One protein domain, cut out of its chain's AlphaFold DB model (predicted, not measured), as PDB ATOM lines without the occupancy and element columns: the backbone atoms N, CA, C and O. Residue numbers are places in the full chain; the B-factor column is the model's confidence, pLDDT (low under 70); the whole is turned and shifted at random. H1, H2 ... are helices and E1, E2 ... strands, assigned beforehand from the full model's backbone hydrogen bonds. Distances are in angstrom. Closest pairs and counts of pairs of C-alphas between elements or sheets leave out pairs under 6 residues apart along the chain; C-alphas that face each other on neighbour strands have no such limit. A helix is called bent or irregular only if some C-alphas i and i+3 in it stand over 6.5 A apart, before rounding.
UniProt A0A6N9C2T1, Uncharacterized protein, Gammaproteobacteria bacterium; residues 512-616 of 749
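This is residues 512 to 616 of the 749 residues of an uncharacterized protein of Gammaproteobacteria bacterium (UniProt A0A6N9C2T1). A twisted five-stranded sheet forms the middle, with H1 and the short H2 packed on one face and the long, kinked H4 on the other. H3 lies off towards one side, grazing the sheet with its residues 564 to 567. The 105 printed residues hold four named helices and five named strands, in the order H1 E1 H2 E2 H3 E3 H4 E4 E5; the sheet is mixed, in the order E2 E1 E3 E5 E4, and the class is mixed, helices and strands. The whole is compact, with a radius of gyration of the C-alphas of 12.3 A, and rounded, spanning 31 by 29 by 28 A.

The sheet's strands are E2, residues 544 to 546, E1, 529 to 531, E3, 571 to 574, E5, 610 to 615 and 16.8 A long, and E4, 599 to 605 and 16.7 A long. C-alpha 615 is at (144.391, 176.184, 161.450). H1, residues 512 to 522, begins at C-alpha (158.496, 174.716, 174.398) and is 14.7 A long. H2 is residues 535 to 539, and H3 is residues 557 to 567, 14.9 A long. H4, residues 576 to 595, is 20.2 A long; it is irregular, with C-alphas 581 and 584 9.2 A apart, and has a kink of 126 degrees near residue 583.

E2 and E1 are parallel, with N 545 and O 529 2.9 A apart. E1 and E3 are parallel, with N 530 and O 571 at 2.8 A. E3 and E5 are antiparallel, with N 572 and O 613 at 2.8 A. E4 and E5 form an antiparallel hairpin, with N 614 and O 600 at 2.8 A; these four pairs are within hydrogen-bond range. E1, H2, E2 make a strand-helix-strand unit, two parallel neighbour strands with a helix between; E2, H3, E3 and E3, H4, E4 are split units, with E1 and E5 respectively between their strands. The three crossovers are right-handed. H1 runs along the strands over E5 and E4, at a height over the sheet of 8.8 A; its closest C-alphas to E4 are Ala 515 and Phe 603, 6.0 A. H2 lies over E1 on the same face and touches H1, the closest C-alphas being Val 516 and Val 536, 5.3 A. H4, on the opposite face, completes three layers, helices on both faces of a sheet; its height over the sheet is 9.2 A. H3 and H4 are near each other, with 6 pairs of C-alphas within 10 A. Every O i to N i+4 pair is within hydrogen-bond range in H1, H2 and H3, and 14 of 16 in H4.

The farthest C-alphas, Glu 513 and Ser 558, are 32.5 A apart. The printed part has no cut and no long link. Mean pLDDT of the printed part is 87.9; residues 548 to 554 are under 70.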
ATOM      1  N   GLU A 512     159.733 174.098 173.930       92.44
ATOM      2  CA  GLU A 512     158.496 174.716 174.398       92.44
ATOM      3  C   GLU A 512     158.526 176.241 174.313       92.44
ATOM      4  O   GLU A 512     157.522 176.850 173.956       92.44
ATOM      5  N   GLU A 513     159.660 176.876 174.610       93.06
ATOM      6  CA  GLU A 513     159.795 178.322 174.429       93.06
ATOM      7  C   GLU A 513     159.791 178.693 172.940       93.06
ATOM      8  O   GLU A 513     159.209 179.713 172.570       93.06
ATOM      9  N   GLY A 514     160.356 177.844 172.072       94.06
ATOM     10  CA  GLY A 514     160.193 177.957 170.620       94.06
ATOM     11  C   GLY A 514     158.717 177.914 170.206       94.06
ATOM     12  O   GLY A 514     158.259 178.766 169.441       94.06
ATOM     13  N   ALA A 515     157.939 177.003 170.799       95.06
ATOM     14  CA  ALA A 515     156.492 176.946 170.608       95.06
ATOM     15  C   ALA A 515     155.759 178.182 171.172       95.06
ATOM     16  O   ALA A 515     154.763 178.597 170.585       95.06
ATOM     17  N   VAL A 516     156.239 178.812 172.257       96.00
ATOM     18  CA  VAL A 516     155.696 180.094 172.763       96.00
ATOM     19  C   VAL A 516     155.923 181.220 171.759       96.00
ATOM     20  O   VAL A 516     154.992 181.976 171.476       96.00
ATOM     21  N   VAL A 517     157.132 181.326 171.199       94.94
ATOM     22  CA  VAL A 517     157.456 182.338 170.179       94.94
ATOM     23  C   VAL A 517     156.585 182.136 168.939       94.94
ATOM     24  O   VAL A 517     155.954 183.086 168.476       94.94
ATOM     25  N   ALA A 518     156.475 180.896 168.451       95.25
ATOM     26  CA  ALA A 518     155.616 180.563 167.319       95.25
ATOM     27  C   ALA A 518     154.133 180.828 167.617       95.25
ATOM     28  O   ALA A 518     153.454 181.453 166.816       95.25
ATOM     29  N   ALA A 519     153.624 180.458 168.796       95.88
ATOM     30  CA  ALA A 519     152.243 180.754 169.179       95.88
ATOM     31  C   ALA A 519     151.976 182.264 169.275       95.88
ATOM     32  O   ALA A 519     150.906 182.734 168.895       95.88
ATOM     33  N   THR A 520     152.949 183.042 169.747       95.12
ATOM     34  CA  THR A 520     152.829 184.503 169.830       95.12
ATOM     35  C   THR A 520     152.797 185.144 168.441       95.12
ATOM     36  O   THR A 520     152.035 186.087 168.232       95.12
ATOM     37  N   ARG A 521     153.597 184.625 167.500       95.06
ATOM     38  CA  ARG A 521     153.712 185.127 166.122       95.06
ATOM     39  C   ARG A 521     152.564 184.666 165.220       95.06
ATOM     40  O   ARG A 521     152.001 185.479 164.498       95.06
ATOM     41  N   ASP A 522     152.234 183.379 165.269       95.12
ATOM     42  CA  ASP A 522     151.443 182.694 164.238       95.12
ATOM     43  C   ASP A 522     149.990 182.426 164.662       95.12
ATOM     44  O   ASP A 522     149.140 182.190 163.807       95.12
ATOM     45  N   VAL A 523     149.670 182.460 165.964       95.25
ATOM     46  CA  VAL A 523     148.286 182.314 166.451       95.25
ATOM     47  C   VAL A 523     147.703 183.704 166.712       95.25
ATOM     48  O   VAL A 523     148.234 184.413 167.574       95.25
ATOM     49  N   PRO A 524     146.604 184.107 166.048       94.00
ATOM     50  CA  PRO A 524     145.977 185.400 166.298       94.00
ATOM     51  C   PRO A 524     145.506 185.564 167.757       94.00
ATOM     52  O   PRO A 524     145.105 184.580 168.392       94.00
ATOM     53  N   PRO A 525     145.513 186.790 168.314       93.31
ATOM     54  CA  PRO A 525     144.892 187.066 169.608       93.31
ATOM     55  C   PRO A 525     143.426 186.602 169.639       93.31
ATOM     56  O   PRO A 525     142.709 186.715 168.650       93.31
ATOM     57  N   GLY A 526     142.979 186.055 170.771       91.19
ATOM     58  CA  GLY A 526     141.614 185.533 170.937       91.19
ATOM     59  C   GLY A 526     141.380 184.113 170.401       91.19
ATOM     60  O   GLY A 526     140.416 183.471 170.813       91.19
ATOM     61  N   VAL A 527     142.272 183.569 169.566       94.06
ATOM     62  CA  VAL A 527     142.157 182.182 169.087       94.06
ATOM     63  C   VAL A 527     142.557 181.197 170.185       94.06
ATOM     64  O   VAL A 527     143.649 181.277 170.753       94.06
ATOM     65  N   HIS A 528     141.673 180.238 170.468       94.25
ATOM     66  CA  HIS A 528     141.932 179.187 171.445       94.25
ATOM     67  C   HIS A 528     142.982 178.188 170.953       94.25
ATOM     68  O   HIS A 528     142.861 177.639 169.855       94.25
ATOM     69  N   ILE A 529     143.957 177.887 171.816       95.12
ATOM     70  CA  ILE A 529     144.876 176.760 171.627       95.12
ATOM     71  C   ILE A 529     144.364 175.562 172.430       95.12
ATOM     72  O   ILE A 529     144.288 175.621 173.664       95.12
ATOM     73  N   ALA A 530     144.032 174.469 171.743       92.88
ATOM     74  CA  ALA A 530     143.723 173.193 172.376       92.88
ATOM     75  C   ALA A 530     145.000 172.465 172.796       92.88
ATOM     76  O   ALA A 530     145.918 172.277 171.996       92.88
ATOM     77  N   THR A 531     145.072 172.060 174.064       91.81
ATOM     78  CA  THR A 531     146.230 171.336 174.602       91.81
ATOM     79  C   THR A 531     145.929 170.640 175.931       91.81
ATOM     80  O   THR A 531     144.997 171.011 176.645       91.81
ATOM     81  N   ALA A 532     146.726 169.624 176.270       84.38
ATOM     82  CA  ALA A 532     146.673 168.942 177.563       84.38
ATOM     83  C   ALA A 532     147.451 169.674 178.677       84.38
ATOM     84  O   ALA A 532     147.334 169.305 179.847       84.38
ATOM     85  N   GLY A 533     148.246 170.696 178.333       86.94
ATOM     86  CA  GLY A 533     149.038 171.487 179.277       86.94
ATOM     87  C   GLY A 533     148.970 172.975 178.947       86.94
ATOM     88  O   GLY A 533     149.346 173.399 177.860       86.94
ATOM     89  N   ALA A 534     148.522 173.805 179.887       92.12
ATOM     90  CA  ALA A 534     148.204 175.207 179.611       92.12
ATOM     91  C   ALA A 534     149.436 176.120 179.463       92.12
ATOM     92  O   ALA A 534     149.265 177.307 179.182       92.12
ATOM     93  N   ARG A 535     150.654 175.608 179.689       94.38
ATOM     94  CA  ARG A 535     151.875 176.413 179.872       94.38
ATOM     95  C   ARG A 535     152.212 177.266 178.656       94.38
ATOM     96  O   ARG A 535     152.246 178.487 178.778       94.38
ATOM     97  N   VAL A 536     152.402 176.636 177.497       95.62
ATOM     98  CA  VAL A 536     152.771 177.330 176.251       95.62
ATOM     99  C   VAL A 536     151.699 178.342 175.827       95.62
ATOM    100  O   VAL A 536     152.041 179.513 175.666       95.62
ATOM    101  N   PRO A 537     150.402 177.980 175.748       96.19
ATOM    102  CA  PRO A 537     149.370 178.959 175.413       96.19
ATOM    103  C   PRO A 537     149.271 180.117 176.401       96.19
ATOM    104  O   PRO A 537     149.109 181.260 175.988       96.19
ATOM    105  N   THR A 538     149.398 179.840 177.704       96.50
ATOM    106  CA  THR A 538     149.325 180.892 178.724       96.50
ATOM    107  C   THR A 538     150.485 181.861 178.569       96.50
ATOM    108  O   THR A 538     150.239 183.058 178.535       96.50
ATOM    109  N   ALA A 539     151.717 181.370 178.415       96.62
ATOM    110  CA  ALA A 539     152.891 182.216 178.216       96.62
ATOM    111  C   ALA A 539     152.805 183.059 176.931       96.62
ATOM    112  O   ALA A 539     153.191 184.228 176.939       96.62
ATOM    113  N   ALA A 540     152.218 182.500 175.867       96.44
ATOM    114  CA  ALA A 540     151.930 183.201 174.614       96.44
ATOM    115  C   ALA A 540     150.709 184.142 174.691       96.44
ATOM    116  O   ALA A 540     150.311 184.716 173.676       96.44
ATOM    117  N   ARG A 541     150.077 184.291 175.867       96.50
ATOM    118  CA  ARG A 541     148.839 185.067 176.060       96.50
ATOM    119  C   ARG A 541     147.742 184.666 175.081       96.50
ATOM    120  O   ARG A 541     147.115 185.501 174.427       96.50
ATOM    121  N   ARG A 542     147.536 183.360 174.931       95.94
ATOM    122  CA  ARG A 542     146.453 182.795 174.130       95.94
ATOM    123  C   ARG A 542     145.457 182.081 175.030       95.94
ATOM    124  O   ARG A 542     145.854 181.409 175.990       95.94
ATOM    125  N   PRO A 543     144.153 182.225 174.756       94.44
ATOM    126  CA  PRO A 543     143.155 181.521 175.529       94.44
ATOM    127  C   PRO A 543     143.319 180.011 175.316       94.44
ATOM    128  O   PRO A 543     143.684 179.529 174.245       94.44
ATOM    129  N   VAL A 544     143.091 179.241 176.375       93.62
ATOM    130  CA  VAL A 544     143.389 177.803 176.388       93.62
ATOM    131  C   VAL A 544     142.097 177.016 176.337       93.62
ATOM    132  O   VAL A 544     141.173 177.296 177.104       93.62
ATOM    133  N   ARG A 545     142.058 175.995 175.487       91.62
ATOM    134  CA  ARG A 545     141.037 174.953 175.518       91.62
ATOM    135  C   ARG A 545     141.679 173.703 176.116       91.62
ATOM    136  O   ARG A 545     142.470 173.027 175.466       91.62
ATOM    137  N   ASP A 546     141.406 173.458 177.394       84.94
ATOM    138  CA  ASP A 546     141.935 172.277 178.076       84.94
ATOM    139  C   ASP A 546     141.276 171.023 177.500       84.94
ATOM    140  O   ASP A 546     140.054 170.875 177.563       84.94
ATOM    141  N   VAL A 547     142.093 170.142 176.926       78.69
ATOM    142  CA  VAL A 547     141.652 168.831 176.430       78.69
ATOM    143  C   VAL A 547     142.061 167.683 177.350       78.69
ATOM    144  O   VAL A 547     141.656 166.549 177.124       78.69
ATOM    145  N   GLY A 548     142.844 167.961 178.397       62.09
ATOM    146  CA  GLY A 548     143.300 166.974 179.376       62.09
ATOM    147  C   GLY A 548     142.360 166.809 180.574       62.09
ATOM    148  O   GLY A 548     142.288 165.724 181.148       62.09
ATOM    149  N   GLY A 549     141.628 167.860 180.961       54.94
ATOM    150  CA  GLY A 549     140.773 167.846 182.156       54.94
ATOM    151  C   GLY A 549     139.507 166.988 182.046       54.94
ATOM    152  O   GLY A 549     138.979 166.528 183.060       54.94
ATOM    153  N   LEU A 550     139.015 166.763 180.829       43.75
ATOM    154  CA  LEU A 550     137.773 166.059 180.534       43.75
ATOM    155  C   LEU A 550     137.874 165.484 179.115       43.75
ATOM    156  O   LEU A 550     138.103 166.233 178.176       43.75
ATOM    157  N   MET A 551     137.548 164.199 178.977       50.09
ATOM    158  CA  MET A 551     137.156 163.501 177.746       50.09
ATOM    159  C   MET A 551     138.203 162.601 177.091       50.09
ATOM    160  O   MET A 551     139.291 163.009 176.716       50.09
ATOM    161  N   ARG A 552     137.751 161.349 176.930       58.88
ATOM    162  CA  ARG A 552     137.956 160.426 175.810       58.88
ATOM    163  C   ARG A 552     138.540 161.145 174.596       58.88
ATOM    164  O   ARG A 552     137.802 161.570 173.706       58.88
ATOM    165  N   MET A 553     139.856 161.317 174.608       62.25
ATOM    166  CA  MET A 553     140.567 161.856 173.467       62.25
ATOM    167  C   MET A 553     140.240 160.957 172.275       62.25
ATOM    168  O   MET A 553     140.130 159.735 172.436       62.25
ATOM    169  N   PRO A 554     140.005 161.531 171.095       68.25
ATOM    170  CA  PRO A 554     139.584 160.743 169.959       68.25
ATOM    171  C   PRO A 554     140.673 159.738 169.578       68.25
ATOM    172  O   PRO A 554     141.789 160.129 169.258       68.25
ATOM    173  N   VAL A 555     140.329 158.451 169.618       74.38
ATOM    174  CA  VAL A 555     141.163 157.334 169.125       74.38
ATOM    175  C   VAL A 555     140.762 156.901 167.712       74.38
ATOM    176  O   VAL A 555     141.230 155.897 167.191       74.38
ATOM    177  N   SER A 556     139.841 157.637 167.092       81.50
ATOM    178  CA  SER A 556     139.336 157.380 165.749       81.50
ATOM    179  C   SER A 556     139.116 158.694 165.010       81.50
ATOM    180  O   SER A 556     138.902 159.738 165.636       81.50
ATOM    181  N   ARG A 557     139.103 158.653 163.670       82.06
ATOM    182  CA  ARG A 557     138.827 159.842 162.847       82.06
ATOM    183  C   ARG A 557     137.456 160.448 163.155       82.06
ATOM    184  O   ARG A 557     137.357 161.650 163.351       82.06
ATOM    185  N   SER A 558     136.418 159.624 163.314       82.94
ATOM    186  CA  SER A 558     135.074 160.106 163.672       82.94
ATOM    187  C   SER A 558     135.020 160.748 165.063       82.94
ATOM    188  O   SER A 558     134.273 161.706 165.286       82.94
ATOM    189  N   GLY A 559     135.829 160.246 166.002       82.75
ATOM    190  CA  GLY A 559     136.062 160.897 167.282       82.75
ATOM    191  C   GLY A 559     136.750 162.246 167.100       82.75
ATOM    192  O   GLY A 559     136.347 163.213 167.740       82.75
ATOM    193  N   PHE A 560     137.767 162.312 166.237       82.94
ATOM    194  CA  PHE A 560     138.551 163.520 165.994       82.94
ATOM    195  C   PHE A 560     137.692 164.613 165.375       82.94
ATOM    196  O   PHE A 560     137.646 165.709 165.915       82.94
ATOM    197  N   ASP A 561     136.904 164.293 164.349       83.69
ATOM    198  CA  ASP A 561     136.003 165.261 163.720       83.69
ATOM    199  C   ASP A 561     134.958 165.782 164.727       83.69
ATOM    200  O   ASP A 561     134.555 166.945 164.699       83.69
ATOM    201  N   ARG A 562     134.498 164.927 165.655       82.94
ATOM    202  CA  ARG A 562     133.612 165.351 166.751       82.94
ATOM    203  C   ARG A 562     134.342 166.261 167.734       82.94
ATOM    204  O   ARG A 562     133.765 167.251 168.172       82.94
ATOM    205  N   TRP A 563     135.566 165.909 168.108       84.94
ATOM    206  CA  TRP A 563     136.405 166.701 169.002       84.94
ATOM    207  C   TRP A 563     136.737 168.066 168.392       84.94
ATOM    208  O   TRP A 563     136.599 169.079 169.070       84.94
ATOM    209  N   GLU A 564     137.073 168.129 167.106       83.31
ATOM    210  CA  GLU A 564     137.360 169.375 166.393       83.31
ATOM    211  C   GLU A 564     136.127 170.289 166.395       83.31
ATOM    212  O   GLU A 564     136.212 171.455 166.783       83.31
ATOM    213  N   ARG A 565     134.944 169.737 166.082       83.31
ATOM    214  CA  ARG A 565     133.675 170.486 166.112       83.31
ATOM    215  C   ARG A 565     133.302 171.013 167.498       83.31
ATOM    216  O   ARG A 565     132.644 172.042 167.586       83.31
ATOM    217  N   THR A 566     133.656 170.310 168.574       82.19
ATOM    218  CA  THR A 566     133.284 170.718 169.943       82.19
ATOM    219  C   THR A 566     134.331 171.597 170.619       82.19
ATOM    220  O   THR A 566     134.006 172.375 171.524       82.19
ATOM    221  N   THR A 567     135.595 171.484 170.214       81.50
ATOM    222  CA  THR A 567     136.673 172.277 170.804       81.50
ATOM    223  C   THR A 567     136.719 173.693 170.262       81.50
ATOM    224  O   THR A 567     137.064 174.568 171.055       81.50
ATOM    225  N   ASP A 568     136.332 173.913 168.999       85.19
ATOM    226  CA  ASP A 568     136.403 175.216 168.312       85.19
ATOM    227  C   ASP A 568     137.793 175.870 168.447       85.19
ATOM    228  O   ASP A 568     137.957 177.069 168.663       85.19
ATOM    229  N   ALA A 569     138.836 175.038 168.419       89.06
ATOM    230  CA  ALA A 569     140.207 175.493 168.563       89.06
ATOM    231  C   ALA A 569     140.767 175.892 167.195       89.06
ATOM    232  O   ALA A 569     140.750 175.098 166.254       89.06
ATOM    233  N   GLY A 570     141.301 177.109 167.084       92.12
ATOM    234  CA  GLY A 570     142.022 177.543 165.880       92.12
ATOM    235  C   GLY A 570     143.501 177.149 165.888       92.12
ATOM    236  O   GLY A 570     144.196 177.349 164.898       92.12
ATOM    237  N   ALA A 571     143.992 176.581 166.989       95.25
ATOM    238  CA  ALA A 571     145.345 176.058 167.110       95.25
ATOM    239  C   ALA A 571     145.381 174.837 168.043       95.25
ATOM    240  O   ALA A 571     144.564 174.715 168.959       95.25
ATOM    241  N   VAL A 572     146.349 173.946 167.838       94.56
ATOM    242  CA  VAL A 572     146.561 172.743 168.652       94.56
ATOM    243  C   VAL A 572     148.031 172.634 169.022       94.56
ATOM    244  O   VAL A 572     148.900 172.633 168.154       94.56
ATOM    245  N   TYR A 573     148.305 172.522 170.319       94.94
ATOM    246  CA  TYR A 573     149.650 172.318 170.848       94.94
ATOM    247  C   TYR A 573     149.784 170.908 171.432       94.94
ATOM    248  O   TYR A 573     149.164 170.582 172.456       94.94
ATOM    249  N   LEU A 574     150.615 170.086 170.787       92.88
ATOM    250  CA  LEU A 574     150.954 168.739 171.237       92.88
ATOM    251  C   LEU A 574     152.197 168.805 172.127       92.88
ATOM    252  O   LEU A 574     153.311 169.034 171.658       92.88
ATOM    253  N   HIS A 575     151.974 168.617 173.426       89.00
ATOM    254  CA  HIS A 575     153.016 168.659 174.446       89.00
ATOM    255  C   HIS A 575     153.754 167.303 174.553       89.00
ATOM    256  O   HIS A 575     153.086 166.266 174.521       89.00
ATOM    257  N   PRO A 576     155.075 167.269 174.821       87.62
ATOM    258  CA  PRO A 576     155.867 166.025 174.892       87.62
ATOM    259  C   PRO A 576     155.349 164.986 175.897       87.62
ATOM    260  O   PRO A 576     155.407 163.780 175.674       87.62
ATOM    261  N   TRP A 577     154.783 165.448 177.015       85.00
ATOM    262  CA  TRP A 577     154.136 164.591 178.021       85.00
ATOM    263  C   TRP A 577     153.030 163.695 177.444       85.00
ATOM    264  O   TRP A 577     152.834 162.588 177.943       85.00
ATOM    265  N   LEU A 578     152.324 164.151 176.401       83.38
ATOM    266  CA  LEU A 578     151.313 163.338 175.727       83.38
ATOM    267  C   LEU A 578     151.952 162.133 175.045       83.38
ATOM    268  O   LEU A 578     151.447 161.033 175.206       83.38
ATOM    269  N   HIS A 579     153.084 162.312 174.366       84.38
ATOM    270  CA  HIS A 579     153.821 161.203 173.762       84.38
ATOM    271  C   HIS A 579     154.322 160.216 174.829       84.38
ATOM    272  O   HIS A 579     154.100 159.015 174.715       84.38
ATOM    273  N   LEU A 580     154.901 160.719 175.927       82.38
ATOM    274  CA  LEU A 580     155.412 159.873 177.018       82.38
ATOM    275  C   LEU A 580     154.334 159.018 177.701       82.38
ATOM    276  O   LEU A 580     154.646 157.966 178.256       82.38
ATOM    277  N   ARG A 581     153.081 159.484 177.728       76.88
ATOM    278  CA  ARG A 581     151.967 158.780 178.384       76.88
ATOM    279  C   ARG A 581     151.051 158.047 177.413       76.88
ATOM    280  O   ARG A 581     150.387 157.105 177.826       76.88
ATOM    281  N   TYR A 582     151.005 158.489 176.163       81.25
ATOM    282  CA  TYR A 582     150.020 158.089 175.164       81.25
ATOM    283  C   TYR A 582     150.643 158.061 173.763       81.25
ATOM    284  O   TYR A 582     150.103 158.665 172.838       81.25
ATOM    285  N   GLY A 583     151.787 157.389 173.610       85.06
ATOM    286  CA  GLY A 583     152.573 157.382 172.369       85.06
ATOM    287  C   GLY A 583     151.737 157.103 171.118       85.06
ATOM    288  O   GLY A 583     151.698 157.933 170.217       85.06
ATOM    289  N   GLU A 584     150.968 156.011 171.104       84.25
ATOM    290  CA  GLU A 584     150.104 155.654 169.962       84.25
ATOM    291  C   GLU A 584     149.096 156.754 169.607       84.25
ATOM    292  O   GLU A 584     148.857 157.061 168.439       84.25
ATOM    293  N   TRP A 585     148.513 157.383 170.623       82.00
ATOM    294  CA  TRP A 585     147.532 158.439 170.429       82.00
ATOM    295  C   TRP A 585     148.172 159.749 169.958       82.00
ATOM    296  O   TRP A 585     147.618 160.442 169.102       82.00
ATOM    297  N   PHE A 586     149.347 160.081 170.490       88.50
ATOM    298  CA  PHE A 586     150.135 161.216 170.028       88.50
ATOM    299  C   PHE A 586     150.471 161.066 168.542       88.50
ATOM    300  O   PHE A 586     150.266 162.007 167.777       88.50
ATOM    301  N   GLU A 587     150.900 159.873 168.124       90.56
ATOM    302  CA  GLU A 587     151.197 159.577 166.721       90.56
ATOM    303  C   GLU A 587     149.943 159.634 165.838       90.56
ATOM    304  O   GLU A 587     149.985 160.206 164.747       90.56
ATOM    305  N   PHE A 588     148.794 159.144 166.322       89.75
ATOM    306  CA  PHE A 588     147.516 159.300 165.620       89.75
ATOM    307  C   PHE A 588     147.169 160.777 165.381       89.75
ATOM    308  O   PHE A 588     146.819 161.152 164.258       89.75
ATOM    309  N   LEU A 589     147.281 161.631 166.405       88.62
ATOM    310  CA  LEU A 589     147.030 163.065 166.249       88.62
ATOM    311  C   LEU A 589     148.032 163.715 165.300       88.62
ATOM    312  O   LEU A 589     147.633 164.479 164.423       88.62
ATOM    313  N   LEU A 590     149.317 163.401 165.452       92.12
ATOM    314  CA  LEU A 590     150.376 163.943 164.611       92.12
ATOM    315  C   LEU A 590     150.137 163.600 163.134       92.12
ATOM    316  O   LEU A 590     150.197 164.488 162.281       92.12
ATOM    317  N   ALA A 591     149.802 162.344 162.834       92.75
ATOM    318  CA  ALA A 591     149.436 161.908 161.490       92.75
ATOM    319  C   ALA A 591     148.162 162.607 160.992       92.75
ATOM    320  O   ALA A 591     148.110 163.062 159.850       92.75
ATOM    321  N   THR A 592     147.153 162.743 161.855       90.94
ATOM    322  CA  THR A 592     145.885 163.409 161.528       90.94
ATOM    323  C   THR A 592     146.105 164.866 161.123       90.94
ATOM    324  O   THR A 592     145.628 165.267 160.066       90.94
ATOM    325  N   PHE A 593     146.866 165.640 161.905       91.56
ATOM    326  CA  PHE A 593     147.138 167.048 161.600       91.56
ATOM    327  C   PHE A 593     148.064 167.237 160.399       91.56
ATOM    328  O   PHE A 593     147.868 168.173 159.633       91.56
ATOM    329  N   ARG A 594     149.056 166.358 160.197       92.38
ATOM    330  CA  ARG A 594     149.945 166.434 159.021       92.38
ATOM    331  C   ARG A 594     149.225 166.134 157.707       92.38
ATOM    332  O   ARG A 594     149.585 166.702 156.683       92.38
ATOM    333  N   ASN A 595     148.237 165.241 157.740       92.00
ATOM    334  CA  ASN A 595     147.491 164.832 156.552       92.00
ATOM    335  C   ASN A 595     146.275 165.728 156.263       92.00
ATOM    336  O   ASN A 595     145.674 165.609 155.196       92.00
ATOM    337  N   ASP A 596     145.892 166.608 157.193       87.69
ATOM    338  CA  ASP A 596     144.760 167.514 157.027       87.69
ATOM    339  C   ASP A 596     145.226 168.882 156.486       87.69
ATOM    340  O   ASP A 596     145.875 169.644 157.206       87.69
ATOM    341  N   PRO A 597     144.881 169.248 155.235       88.25
ATOM    342  CA  PRO A 597     145.380 170.468 154.599       88.25
ATOM    343  C   PRO A 597     144.848 171.761 155.235       88.25
ATOM    344  O   PRO A 597     145.297 172.850 154.869       88.25
ATOM    345  N   THR A 598     143.874 171.673 156.148       88.25
ATOM    346  CA  THR A 598     143.369 172.836 156.892       88.25
ATOM    347  C   THR A 598     144.295 173.254 158.036       88.25
ATOM    348  O   THR A 598     144.161 174.364 158.557       88.25
ATOM    349  N   TRP A 599     145.267 172.412 158.395       92.38
ATOM    350  CA  TRP A 599     146.229 172.655 159.461       92.38
ATOM    351  C   TRP A 599     147.630 172.890 158.900       92.38
ATOM    352  O   TRP A 599     148.075 172.239 157.958       92.38
ATOM    353  N   VAL A 600     148.352 173.834 159.500       93.19
ATOM    354  CA  VAL A 600     149.758 174.110 159.191       93.19
ATOM    355  C   VAL A 600     150.585 173.939 160.438       93.19
ATOM    356  O   VAL A 600     150.223 174.418 161.510       93.19
ATOM    357  N   THR A 601     151.735 173.299 160.289       94.75
ATOM    358  CA  THR A 601     152.757 173.268 161.329       94.75
ATOM    359  C   THR A 601     153.410 174.646 161.450       94.75
ATOM    360  O   THR A 601     154.212 175.029 160.603       94.75
ATOM    361  N   ALA A 602     153.066 175.388 162.502       91.75
ATOM    362  CA  ALA A 602     153.706 176.663 162.840       91.75
ATOM    363  C   ALA A 602     155.035 176.458 163.584       91.75
ATOM    364  O   ALA A 602     155.958 177.261 163.470       91.75
ATOM    365  N   PHE A 603     155.144 175.357 164.332       94.81
ATOM    366  CA  PHE A 603     156.373 174.950 165.000       94.81
ATOM    367  C   PHE A 603     156.446 173.433 165.123       94.81
ATOM    368  O   PHE A 603     155.439 172.770 165.390       94.81
ATOM    369  N   SER A 604     157.652 172.896 164.982       93.19
ATOM    370  CA  SER A 604     157.932 171.496 165.251       93.19
ATOM    371  C   SER A 604     159.351 171.297 165.743       93.19
ATOM    372  O   SER A 604     160.297 171.746 165.099       93.19
ATOM    373  N   ASP A 605     159.476 170.517 166.805       94.50
ATOM    374  CA  ASP A 605     160.709 169.855 167.192       94.50
ATOM    375  C   ASP A 605     160.414 168.350 167.308       94.50
ATOM    376  O   ASP A 605     159.855 167.898 168.319       94.50
ATOM    377  N   PRO A 606     160.723 167.566 166.258       93.06
ATOM    378  CA  PRO A 606     160.504 166.127 166.266       93.06
ATOM    379  C   PRO A 606     161.300 165.407 167.357       93.06
ATOM    380  O   PRO A 606     160.777 164.463 167.942       93.06
ATOM    381  N   ALA A 607     162.523 165.858 167.661       92.31
ATOM    382  CA  ALA A 607     163.380 165.223 168.663       92.31
ATOM    383  C   ALA A 607     162.810 165.394 170.077       92.31
ATOM    384  O   ALA A 607     162.935 164.508 170.920       92.31
ATOM    385  N   ALA A 608     162.136 166.517 170.320       88.88
ATOM    386  CA  ALA A 608     161.461 166.792 171.578       88.88
ATOM    387  C   ALA A 608     159.978 166.391 171.597       88.88
ATOM    388  O   ALA A 608     159.315 166.646 172.598       88.88
ATOM    389  N   HIS A 609     159.426 165.819 170.520       92.50
ATOM    390  CA  HIS A 609     157.988 165.547 170.370       92.50
ATOM    391  C   HIS A 609     157.099 166.776 170.658       92.50
ATOM    392  O   HIS A 609     156.045 166.668 171.287       92.50
ATOM    393  N   THR A 610     157.524 167.959 170.208       92.62
ATOM    394  CA  THR A 610     156.803 169.226 170.426       92.62
ATOM    395  C   THR A 610     156.254 169.751 169.105       92.62
ATOM    396  O   THR A 610     157.021 169.970 168.168       92.62
ATOM    397  N   TRP A 611     154.939 169.977 169.023       95.06
ATOM    398  CA  TRP A 611     154.290 170.453 167.794       95.06
ATOM    399  C   TRP A 611     153.246 171.527 168.077       95.06
ATOM    400  O   TRP A 611     152.439 171.391 169.000       95.06
ATOM    401  N   LEU A 612     153.224 172.561 167.239       95.88
ATOM    402  CA  LEU A 612     152.159 173.556 167.188       95.88
ATOM    403  C   LEU A 612     151.551 173.556 165.788       95.88
ATOM    404  O   LEU A 612     152.217 173.892 164.806       95.88
ATOM    405  N   PHE A 613     150.270 173.218 165.722       95.31
ATOM    406  CA  PHE A 613     149.465 173.328 164.520       95.31
ATOM    407  C   PHE A 613     148.560 174.545 164.631       95.31
ATOM    408  O   PHE A 613     147.918 174.758 165.659       95.31
ATOM    409  N   VAL A 614     148.494 175.334 163.569       93.94
ATOM    410  CA  VAL A 614     147.579 176.466 163.451       93.94
ATOM    411  C   VAL A 614     146.664 176.172 162.285       93.94
ATOM    412  O   VAL A 614     147.115 175.782 161.204       93.94
ATOM    413  N   ARG A 615     145.364 176.312 162.516       92.00
ATOM    414  CA  ARG A 615     144.391 176.184 161.450       92.00
ATOM    415  C   ARG A 615     144.637 177.342 160.505       92.00
ATOM    416  O   ARG A 615     144.613 178.496 160.938       92.00
ATOM    417  N   ARG A 616     144.867 177.061 159.222       81.38
ATOM    418  CA  ARG A 616     144.777 178.133 158.237       81.38
ATOM    419  C   ARG A 616     143.357 178.678 158.370       81.38
ATOM    420  O   ARG A 616     142.421 177.888 158.194       81.38
TER     421      ARG A 616